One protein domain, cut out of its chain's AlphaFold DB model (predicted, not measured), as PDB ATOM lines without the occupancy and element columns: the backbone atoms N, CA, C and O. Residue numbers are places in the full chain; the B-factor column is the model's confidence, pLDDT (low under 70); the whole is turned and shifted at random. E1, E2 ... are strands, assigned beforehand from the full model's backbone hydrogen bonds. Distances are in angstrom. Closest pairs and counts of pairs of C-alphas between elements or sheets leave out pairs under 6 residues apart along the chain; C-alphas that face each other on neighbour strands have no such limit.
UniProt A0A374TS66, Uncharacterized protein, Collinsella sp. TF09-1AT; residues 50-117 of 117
ATOM      1  N   LEU A  50      85.454  22.272  74.753       98.12
ATOM      2  CA  LEU A  50      84.784  23.486  75.214       98.12
ATOM      3  C   LEU A  50      85.759  24.346  76.028       98.12
ATOM      4  O   LEU A  50      86.295  23.874  77.028       98.12
ATOM      5  N   ASP A  51      85.984  25.590  75.624       98.25
ATOM      6  CA  ASP A  51      86.866  26.537  76.304       98.25
ATOM      7  C   ASP A  51      86.085  27.476  77.215       98.25
ATOM      8  O   ASP A  51      86.314  27.496  78.422       98.25
ATOM      9  N   THR A  52      85.128  28.217  76.659       98.62
ATOM     10  CA  THR A  52      84.254  29.100  77.432       98.62
ATOM     11  C   THR A  52      82.801  28.877  77.061       98.62
ATOM     12  O   THR A  52      82.494  28.388  75.977       98.62
ATOM     13  N   TYR A  53      81.909  29.203  77.981       98.62
ATOM     14  CA  TYR A  53      80.471  29.219  77.742       98.62
ATOM     15  C   TYR A  53      79.819  30.210  78.697       98.62
ATOM     16  O   TYR A  53      80.452  30.694  79.641       98.62
ATOM     17  N   LYS A  54      78.543  30.492  78.475       98.56
ATOM     18  CA  LYS A  54      77.733  31.349  79.328       98.56
ATOM     19  C   LYS A  54      76.548  30.591  79.911       98.56
ATOM     20  O   LYS A  54      76.023  29.667  79.293       98.56
ATOM     21  N   SER A  55      76.119  31.003  81.095       98.31
ATOM     22  CA  SER A  55      74.832  30.626  81.675       98.31
ATOM     23  C   SER A  55      74.024  31.874  81.982       98.31
ATOM     24  O   SER A  55      74.584  32.900  82.361       98.31
ATOM     25  N   PHE A  56      72.712  31.766  81.882       98.44
ATOM     26  CA  PHE A  56      71.772  32.798  82.256       98.44
ATOM     27  C   PHE A  56      70.919  32.277  83.408       98.44
ATOM     28  O   PHE A  56      70.401  31.160  83.347       98.44
ATOM     29  N   SER A  57      70.771  33.083  84.454       97.69
ATOM     30  CA  SER A  57      69.923  32.749  85.593       97.69
ATOM     31  C   SER A  57      69.048  33.922  86.012       97.69
ATOM     32  O   SER A  57      69.428  35.087  85.895       97.69
ATOM     33  N   THR A  58      67.862  33.609  86.524       96.38
ATOM     34  CA  THR A  58      66.946  34.580  87.125       96.38
ATOM     35  C   THR A  58      66.572  34.130  88.532       96.38
ATOM     36  O   THR A  58      66.554  32.936  88.829       96.38
ATOM     37  N   ALA A  59      66.258  35.085  89.409       91.00
ATOM     38  CA  ALA A  59      65.874  34.774  90.785       91.00
ATOM     39  C   ALA A  59      64.467  34.157  90.881       91.00
ATOM     40  O   ALA A  59      64.249  33.230  91.652       91.00
ATOM     41  N   ASN A  60      63.519  34.666  90.086       92.31
ATOM     42  CA  ASN A  60      62.092  34.377  90.267       92.31
ATOM     43  C   ASN A  60      61.513  33.420  89.214       92.31
ATOM     44  O   ASN A  60      60.404  32.924  89.388       92.31
ATOM     45  N   HIS A  61      62.240  33.152  88.126       93.62
ATOM     46  CA  HIS A  61      61.753  32.348  87.003       93.62
ATOM     47  C   HIS A  61      62.801  31.293  86.618       93.62
ATOM     48  O   HIS A  61      63.449  31.409  85.578       93.62
ATOM     49  N   PRO A  62      63.004  30.245  87.439       92.94
ATOM     50  CA  PRO A  62      64.026  29.233  87.175       92.94
ATOM     51  C   PRO A  62      63.790  28.457  85.868       92.94
ATOM     52  O   PRO A  62      64.741  27.940  85.291       92.94
ATOM     53  N   SER A  63      62.554  28.422  85.354       94.25
ATOM     54  CA  SER A  63      62.221  27.888  84.021       94.25
ATOM     55  C   SER A  63      62.862  28.669  82.864       94.25
ATOM     56  O   SER A  63      62.975  28.159  81.745       94.25
ATOM     57  N   GLU A  64      63.282  29.907  83.124       94.38
ATOM     58  CA  GLU A  64      63.999  30.770  82.185       94.38
ATOM     59  C   GLU A  64      65.518  30.626  82.284       94.38
ATOM     60  O   GLU A  64      66.230  31.215  81.472       94.38
ATOM     61  N   ASN A  65      66.031  29.838  83.236       96.94
ATOM     62  CA  ASN A  65      67.464  29.594  83.338       96.94
ATOM     63  C   ASN A  65      67.947  28.799  82.122       96.94
ATOM     64  O   ASN A  65      67.296  27.861  81.656       96.94
ATOM     65  N   ILE A  66      69.108  29.186  81.611       97.62
ATOM     66  CA  ILE A  66      69.729  28.567  80.444       97.62
ATOM     67  C   ILE A  66      71.170  28.303  80.811       97.62
ATOM     68  O   ILE A  66      71.906  29.225  81.152       97.62
ATOM     69  N   ASP A  67      71.575  27.047  80.734       96.19
ATOM     70  CA  ASP A  67      72.963  26.678  80.946       96.19
ATOM     71  C   ASP A  67      73.668  26.456  79.605       96.19
ATOM     72  O   ASP A  67      73.042  26.109  78.603       96.19
ATOM     73  N   CYS A  68      74.984  26.640  79.607       96.19
ATOM     74  CA  CYS A  68      75.872  26.230  78.526       96.19
ATOM     75  C   CYS A  68      75.524  26.774  77.123       96.19
ATOM     76  O   CYS A  68      75.531  26.019  76.148       96.19
ATOM     77  N   PHE A  69      75.270  28.081  76.992       97.44
ATOM     78  CA  PHE A  69      75.101  28.760  75.696       97.44
ATOM     79  C   PHE A  69      76.345  29.578  75.301       97.44
ATOM     80  O   PHE A  69      77.267  29.721  76.102       97.44
ATOM     81  N   ASP A  70      76.384  30.092  74.062       97.25
ATOM     82  CA  ASP A  70      77.505  30.894  73.521       97.25
ATOM     83  C   ASP A  70      78.871  30.218  73.752       97.25
ATOM     84  O   ASP A  70      79.786  30.740  74.392       97.25
ATOM     85  N   GLN A  71      78.943  28.961  73.313       98.38
ATOM     86  CA  GLN A  71      80.083  28.086  73.535       98.38
ATOM     87  C   GLN A  71      81.232  28.437  72.589       98.38
ATOM     88  O   GLN A  71      81.056  28.505  71.372       98.38
ATOM     89  N   THR A  72      82.435  28.560  73.138       98.44
ATOM     90  CA  THR A  72      83.679  28.640  72.368       98.44
ATOM     91  C   THR A  72      84.512  27.392  72.598       98.44
ATOM     92  O   THR A  72      84.448  26.778  73.661       98.44
ATOM     93  N   TYR A  73      85.330  27.025  71.617       98.31
ATOM     94  CA  TYR A  73      86.150  25.819  71.663       98.31
ATOM     95  C   TYR A  73      87.629  26.166  71.503       98.31
ATOM     96  O   TYR A  73      87.979  27.132  70.825       98.31
ATOM     97  N   LYS A  74      88.498  25.362  72.116       97.19
ATOM     98  CA  LYS A  74      89.951  25.418  71.929       97.19
ATOM     99  C   LYS A  74      90.500  24.041  71.604       97.19
ATOM    100  O   LYS A  74      89.944  23.028  72.028       97.19
ATOM    101  N   ARG A  75      91.648  24.012  70.932       97.56
ATOM    102  CA  ARG A  75      92.385  22.772  70.698       97.56
ATOM    103  C   ARG A  75      93.241  22.436  71.916       97.56
ATOM    104  O   ARG A  75      94.079  23.234  72.330       97.56
ATOM    105  N   LEU A  76      93.042  21.252  72.482       96.00
ATOM    106  CA  LEU A  76      93.939  20.651  73.462       96.00
ATOM    107  C   LEU A  76      94.848  19.636  72.789       96.00
ATOM    108  O   LEU A  76      94.430  18.934  71.871       96.00
ATOM    109  N   SER A  77      96.061  19.520  73.318       94.88
ATOM    110  CA  SER A  77      97.037  18.512  72.925       94.88
ATOM    111  C   SER A  77      97.433  17.679  74.143       94.88
ATOM    112  O   SER A  77      97.747  18.235  75.196       94.88
ATOM    113  N   PHE A  78      97.415  16.354  74.017       93.94
ATOM    114  CA  PHE A  78      97.692  15.411  75.108       93.94
ATOM    115  C   PHE A  78      98.312  14.116  74.569       93.94
ATOM    116  O   PHE A  78      98.299  13.876  73.364       93.94
ATOM    117  N   LYS A  79      98.907  13.290  75.438       91.00
ATOM    118  CA  LYS A  79      99.594  12.053  75.015       91.00
ATOM    119  C   LYS A  79      98.701  10.827  75.154       91.00
ATOM    120  O   LYS A  79      98.734   9.950  74.302       91.00
ATOM    121  N   THR A  80      97.912  10.791  76.220       91.56
ATOM    122  CA  THR A  80      97.127   9.627  76.630       91.56
ATOM    123  C   THR A  80      95.650   9.977  76.723       91.56
ATOM    124  O   THR A  80      94.819   9.336  76.088       91.56
ATOM    125  N   SER A  81      95.300  11.001  77.506       94.50
ATOM    126  CA  SER A  81      93.903  11.404  77.701       94.50
ATOM    127  C   SER A  81      93.784  12.834  78.228       94.50
ATOM    128  O   SER A  81      94.775  13.486  78.564       94.50
ATOM    129  N   TYR A  82      92.550  13.324  78.314       96.19
ATOM    130  CA  TYR A  82      92.217  14.584  78.965       96.19
ATOM    131  C   TYR A  82      90.910  14.452  79.748       96.19
ATOM    132  O   TYR A  82      90.090  13.580  79.473       96.19
ATOM    133  N   SER A  83      90.710  15.338  80.721       97.56
ATOM    134  CA  SER A  83      89.458  15.454  81.469       97.56
ATOM    135  C   SER A  83      89.204  16.903  81.874       97.56
ATOM    136  O   SER A  83      90.143  17.641  82.184       97.56
ATOM    137  N   ARG A  84      87.932  17.315  81.869       97.31
ATOM    138  CA  ARG A  84      87.507  18.614  82.399       97.31
ATOM    139  C   ARG A  84      87.467  18.524  83.920       97.31
ATOM    140  O   ARG A  84      86.683  17.762  84.474       97.31
ATOM    141  N   THR A  85      88.299  19.308  84.592       97.62
ATOM    142  CA  THR A  85      88.447  19.256  86.055       97.62
ATOM    143  C   THR A  85      87.663  20.337  86.783       97.62
ATOM    144  O   THR A  85      87.552  20.285  88.002       97.62
ATOM    145  N   GLY A  86      87.134  21.328  86.066       96.81
ATOM    146  CA  GLY A  86      86.336  22.382  86.674       96.81
ATOM    147  C   GLY A  86      86.082  23.555  85.741       96.81
ATOM    148  O   GLY A  86      86.249  23.457  84.517       96.81
ATOM    149  N   GLN A  87      85.663  24.660  86.349       97.38
ATOM    150  CA  GLN A  87      85.420  25.926  85.678       97.38
ATOM    151  C   GLN A  87      85.676  27.109  86.608       97.38
ATOM    152  O   GLN A  87      85.432  27.022  87.810       97.38
ATOM    153  N   THR A  88      86.098  28.223  86.023       98.00
ATOM    154  CA  THR A  88      86.277  29.509  86.703       98.00
ATOM    155  C   THR A  88      85.295  30.518  86.127       98.00
ATOM    156  O   THR A  88      85.090  30.558  84.913       98.00
ATOM    157  N   ILE A  89      84.683  31.338  86.980       98.31
ATOM    158  CA  ILE A  89      83.848  32.459  86.534       98.31
ATOM    159  C   ILE A  89      84.765  33.562  86.000       98.31
ATOM    160  O   ILE A  89      85.642  34.032  86.718       98.31
ATOM    161  N   LEU A  90      84.551  33.974  84.750       98.25
ATOM    162  CA  LEU A  90      85.234  35.122  84.154       98.25
ATOM    163  C   LEU A  90      84.524  36.432  84.494       98.25
ATOM    164  O   LEU A  90      85.176  37.410  84.842       98.25
ATOM    165  N   TYR A  91      83.193  36.453  84.398       98.00
ATOM    166  CA  TYR A  91      82.370  37.578  84.836       98.00
ATOM    167  C   TYR A  91      80.933  37.137  85.106       98.00
ATOM    168  O   TYR A  91      80.472  36.137  84.554       98.00
ATOM    169  N   THR A  92      80.222  37.949  85.888       98.19
ATOM    170  CA  THR A  92      78.763  37.916  86.021       98.19
ATOM    171  C   THR A  92      78.227  39.335  85.883       98.19
ATOM    172  O   THR A  92      78.778  40.254  86.486       98.19
ATOM    173  N   GLY A  93      77.161  39.525  85.107       97.62
ATOM    174  CA  GLY A  93      76.539  40.833  84.904       97.62
ATOM    175  C   GLY A  93      75.041  40.739  84.639       97.62
ATOM    176  O   GLY A  93      74.535  39.680  84.274       97.62
ATOM    177  N   ALA A  94      74.331  41.852  84.836       97.38
ATOM    178  CA  ALA A  94      72.920  41.948  84.477       97.38
ATOM    179  C   ALA A  94      72.755  41.838  82.954       97.38
ATOM    180  O   ALA A  94      73.492  42.472  82.198       97.38
ATOM    181  N   ALA A  95      71.790  41.037  82.513       96.56
ATOM    182  CA  ALA A  95      71.530  40.776  81.103       96.56
ATOM    183  C   ALA A  95      70.043  40.488  80.857       96.56
ATOM    184  O   ALA A  95      69.271  40.240  81.786       96.56
ATOM    185  N   LEU A  96      69.654  40.498  79.583       95.56
ATOM    186  CA  LEU A  96      68.378  39.949  79.135       95.56
ATOM    187  C   LEU A  96      68.577  38.505  78.677       95.56
ATOM    188  O   LEU A  96      69.646  38.145  78.183       95.56
ATOM    189  N   SER A  97      67.537  37.691  78.829       94.94
ATOM    190  CA  SER A  97      67.573  36.281  78.457       94.94
ATOM    191  C   SER A  97      67.962  36.093  76.986       94.94
ATOM    192  O   SER A  97      67.356  36.715  76.103       94.94
ATOM    193  N   PRO A  98      68.897  35.174  76.685       95.19
ATOM    194  CA  PRO A  98      69.301  34.870  75.316       95.19
ATOM    195  C   PRO A  98      68.192  34.189  74.494       95.19
ATOM    196  O   PRO A  98      68.343  34.042  73.285       95.19
ATOM    197  N   ARG A  99      67.050  33.815  75.101       93.50
ATOM    198  CA  ARG A  99      65.837  33.397  74.367       93.50
ATOM    199  C   ARG A  99      65.146  34.550  73.632       93.50
ATOM    200  O   ARG A  99      64.248  34.296  72.838       93.50
ATOM    201  N   GLY A 100      65.508  35.802  73.917       91.38
ATOM    202  CA  GLY A 100      64.906  36.976  73.278       91.38
ATOM    203  C   GLY A 100      63.510  37.338  73.798       91.38
ATOM    204  O   GLY A 100      62.835  38.164  73.197       91.38
ATOM    205  N   ASN A 101      63.074  36.765  74.924       92.62
ATOM    206  CA  ASN A 101      61.784  37.073  75.557       92.62
ATOM    207  C   ASN A 101      61.821  38.308  76.476       92.62
ATOM    208  O   ASN A 101      60.838  38.602  77.150       92.62
ATOM    209  N   GLY A 102      62.952  39.020  76.537       92.00
ATOM    210  CA  GLY A 102      63.113  40.216  77.369       92.00
ATOM    211  C   GLY A 102      63.177  39.941  78.875       92.00
ATOM    212  O   GLY A 102      63.150  40.887  79.656       92.00
ATOM    213  N   MET A 103      63.279  38.676  79.297       95.25
ATOM    214  CA  MET A 103      63.354  38.321  80.713       95.25
ATOM    215  C   MET A 103      64.663  38.851  81.331       95.25
ATOM    216  O   MET A 103      65.736  38.463  80.858       95.25
ATOM    217  N   PRO A 104      64.624  39.705  82.373       96.25
ATOM    218  CA  PRO A 104      65.831  40.199  83.029       96.25
ATOM    219  C   PRO A 104      66.443  39.137  83.947       96.25
ATOM    220  O   PRO A 104      65.740  38.388  84.627       96.25
ATOM    221  N   GLY A 105      67.768  39.099  84.003       96.94
ATOM    222  CA  GLY A 105      68.505  38.185  84.869       96.94
ATOM    223  C   GLY A 105      69.994  38.487  84.886       96.94
ATOM    224  O   GLY A 105      70.420  39.616  84.644       96.94
ATOM    225  N   PHE A 106      70.782  37.458  85.172       97.94
ATOM    226  CA  PHE A 106      72.234  37.524  85.216       97.94
ATOM    227  C   PHE A 106      72.836  36.562  84.205       97.94
ATOM    228  O   PHE A 106      72.507  35.377  84.191       97.94
ATOM    229  N   GLU A 107      73.749  37.075  83.390       98.12
ATOM    230  CA  GLU A 107      74.629  36.274  82.554       98.12
ATOM    231  C   GLU A 107      75.955  36.063  83.286       98.12
ATOM    232  O   GLU A 107      76.588  37.023  83.730       98.12
ATOM    233  N   THR A 108      76.395  34.814  83.370       98.62
ATOM    234  CA  THR A 108      77.705  34.430  83.892       98.62
ATOM    235  C   THR A 108      78.498  33.736  82.801       98.62
ATOM    236  O   THR A 108      78.032  32.752  82.231       98.62
ATOM    237  N   LYS A 109      79.711  34.217  82.520       98.62
ATOM    238  CA  LYS A 109      80.645  33.548  81.610       98.62
ATOM    239  C   LYS A 109      81.631  32.699  82.398       98.62
ATOM    240  O   LYS A 109      82.264  33.185  83.335       98.62
ATOM    241  N   TYR A 110      81.814  31.458  81.969       98.75
ATOM    242  CA  TYR A 110      82.741  30.500  82.556       98.75
ATOM    243  C   TYR A 110      83.874  30.162  81.595       98.75
ATOM    244  O   TYR A 110      83.674  30.079  80.384       98.75
ATOM    245  N   GLN A 111      85.049  29.890  82.155       98.56
ATOM    246  CA  GLN A 111      86.168  29.257  81.468       98.56
ATOM    247  C   GLN A 111      86.386  27.847  82.010       98.56
ATOM    248  O   GLN A 111      86.465  27.645  83.220       98.56
ATOM    249  N   CYS A 112      86.507  26.874  81.114       98.38
ATOM    250  CA  CYS A 112      86.707  25.471  81.436       98.38
ATOM    251  C   CYS A 112      88.189  25.162  81.671       98.38
ATOM    252  O   CYS A 112      89.066  25.511  80.869       98.38
ATOM    253  N   THR A 113      88.459  24.423  82.744       97.94
ATOM    254  CA  THR A 113      89.797  23.937  83.085       97.94
ATOM    255  C   THR A 113      89.908  22.454  82.762       97.94
ATOM    256  O   THR A 113      89.016  21.668  83.086       97.94
ATOM    257  N   TYR A 114      91.022  22.072  82.139       97.69
ATOM    258  CA  TYR A 114      91.305  20.691  81.766       97.69
ATOM    259  C   TYR A 114      92.641  20.241  82.322       97.69
ATOM    260  O   TYR A 114      93.600  21.011  82.374       97.69
ATOM    261  N   ARG A 115      92.697  18.957  82.658       97.00
ATOM    262  CA  ARG A 115      93.929  18.232  82.936       97.00
ATOM    263  C   ARG A 115      94.185  17.248  81.805       97.00
ATOM    264  O   ARG A 115      93.258  16.584  81.344       97.00
ATOM    265  N   THR A 116      95.433  17.175  81.364       95.38
ATOM    266  CA  THR A 116      95.903  16.253  80.328       95.38
ATOM    267  C   THR A 116      96.941  15.296  80.910       95.38
ATOM    268  O   THR A 116      97.614  15.624  81.891       95.38
ATOM    269  N   TRP A 117      97.045  14.111  80.310       91.62
ATOM    270  CA  TRP A 117      98.032  13.072  80.621       91.62
ATOM    271  C   TRP A 117      98.685  12.561  79.338       91.62
ATOM    272  O   TRP A 117      98.027  12.602  78.270       91.62
TER     273      TRP A 117
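Overview. This is residues 50 to 117 of the 117 residues of an uncharacterized protein of Collinsella sp. TF09-1AT (UniProt A0A374TS66). This is a long, twisted ribbon of one sheet, two hairpins side by side, E1 with E2 and E3 with E4, joined along E1 and E4. The 68 printed residues hold no named helix and four strands, E1 E2 E3 E4 along the chain; the sheet, in order E2 E1 E4 E3, is antiparallel, and the class is all strand. The whole is a loose rod, radius of gyration of the C-alphas 14.6 A, spanning 46 by 19 by 18 A.

Arrangement. Start at E1, residues 50 to 57, antiparallel at 166 degrees to E2, residues 66 to 78; find N 54 and O 69 within hydrogen-bond range, 2.8 A. E2 bends by 70 degrees at residue 70. E1's other neighbour is E4, residues 104 to 116, antiparallel at 154 degrees, with N 55 and O 108 at 2.8 A. Beside E4, antiparallel at 163 degrees, look for edge strand E3, residues 82 to 96, with N 90 and O 109 at 2.8 A.

Along the chain. Find C-alpha 50 at (84.784, 23.486, 75.214); E1 runs 20.4 A from there. E2 measures 31.4 A, E3 34.8 A and E4 38.5 A, ending at C-alpha 116, (95.903, 16.253, 80.328).

Size, cuts and confidence. The farthest C-alphas, of Asn 60 and Lys 79, are 46.2 A apart. The printed part has no cut, no link is long, and no printed residue is under pLDDT 70.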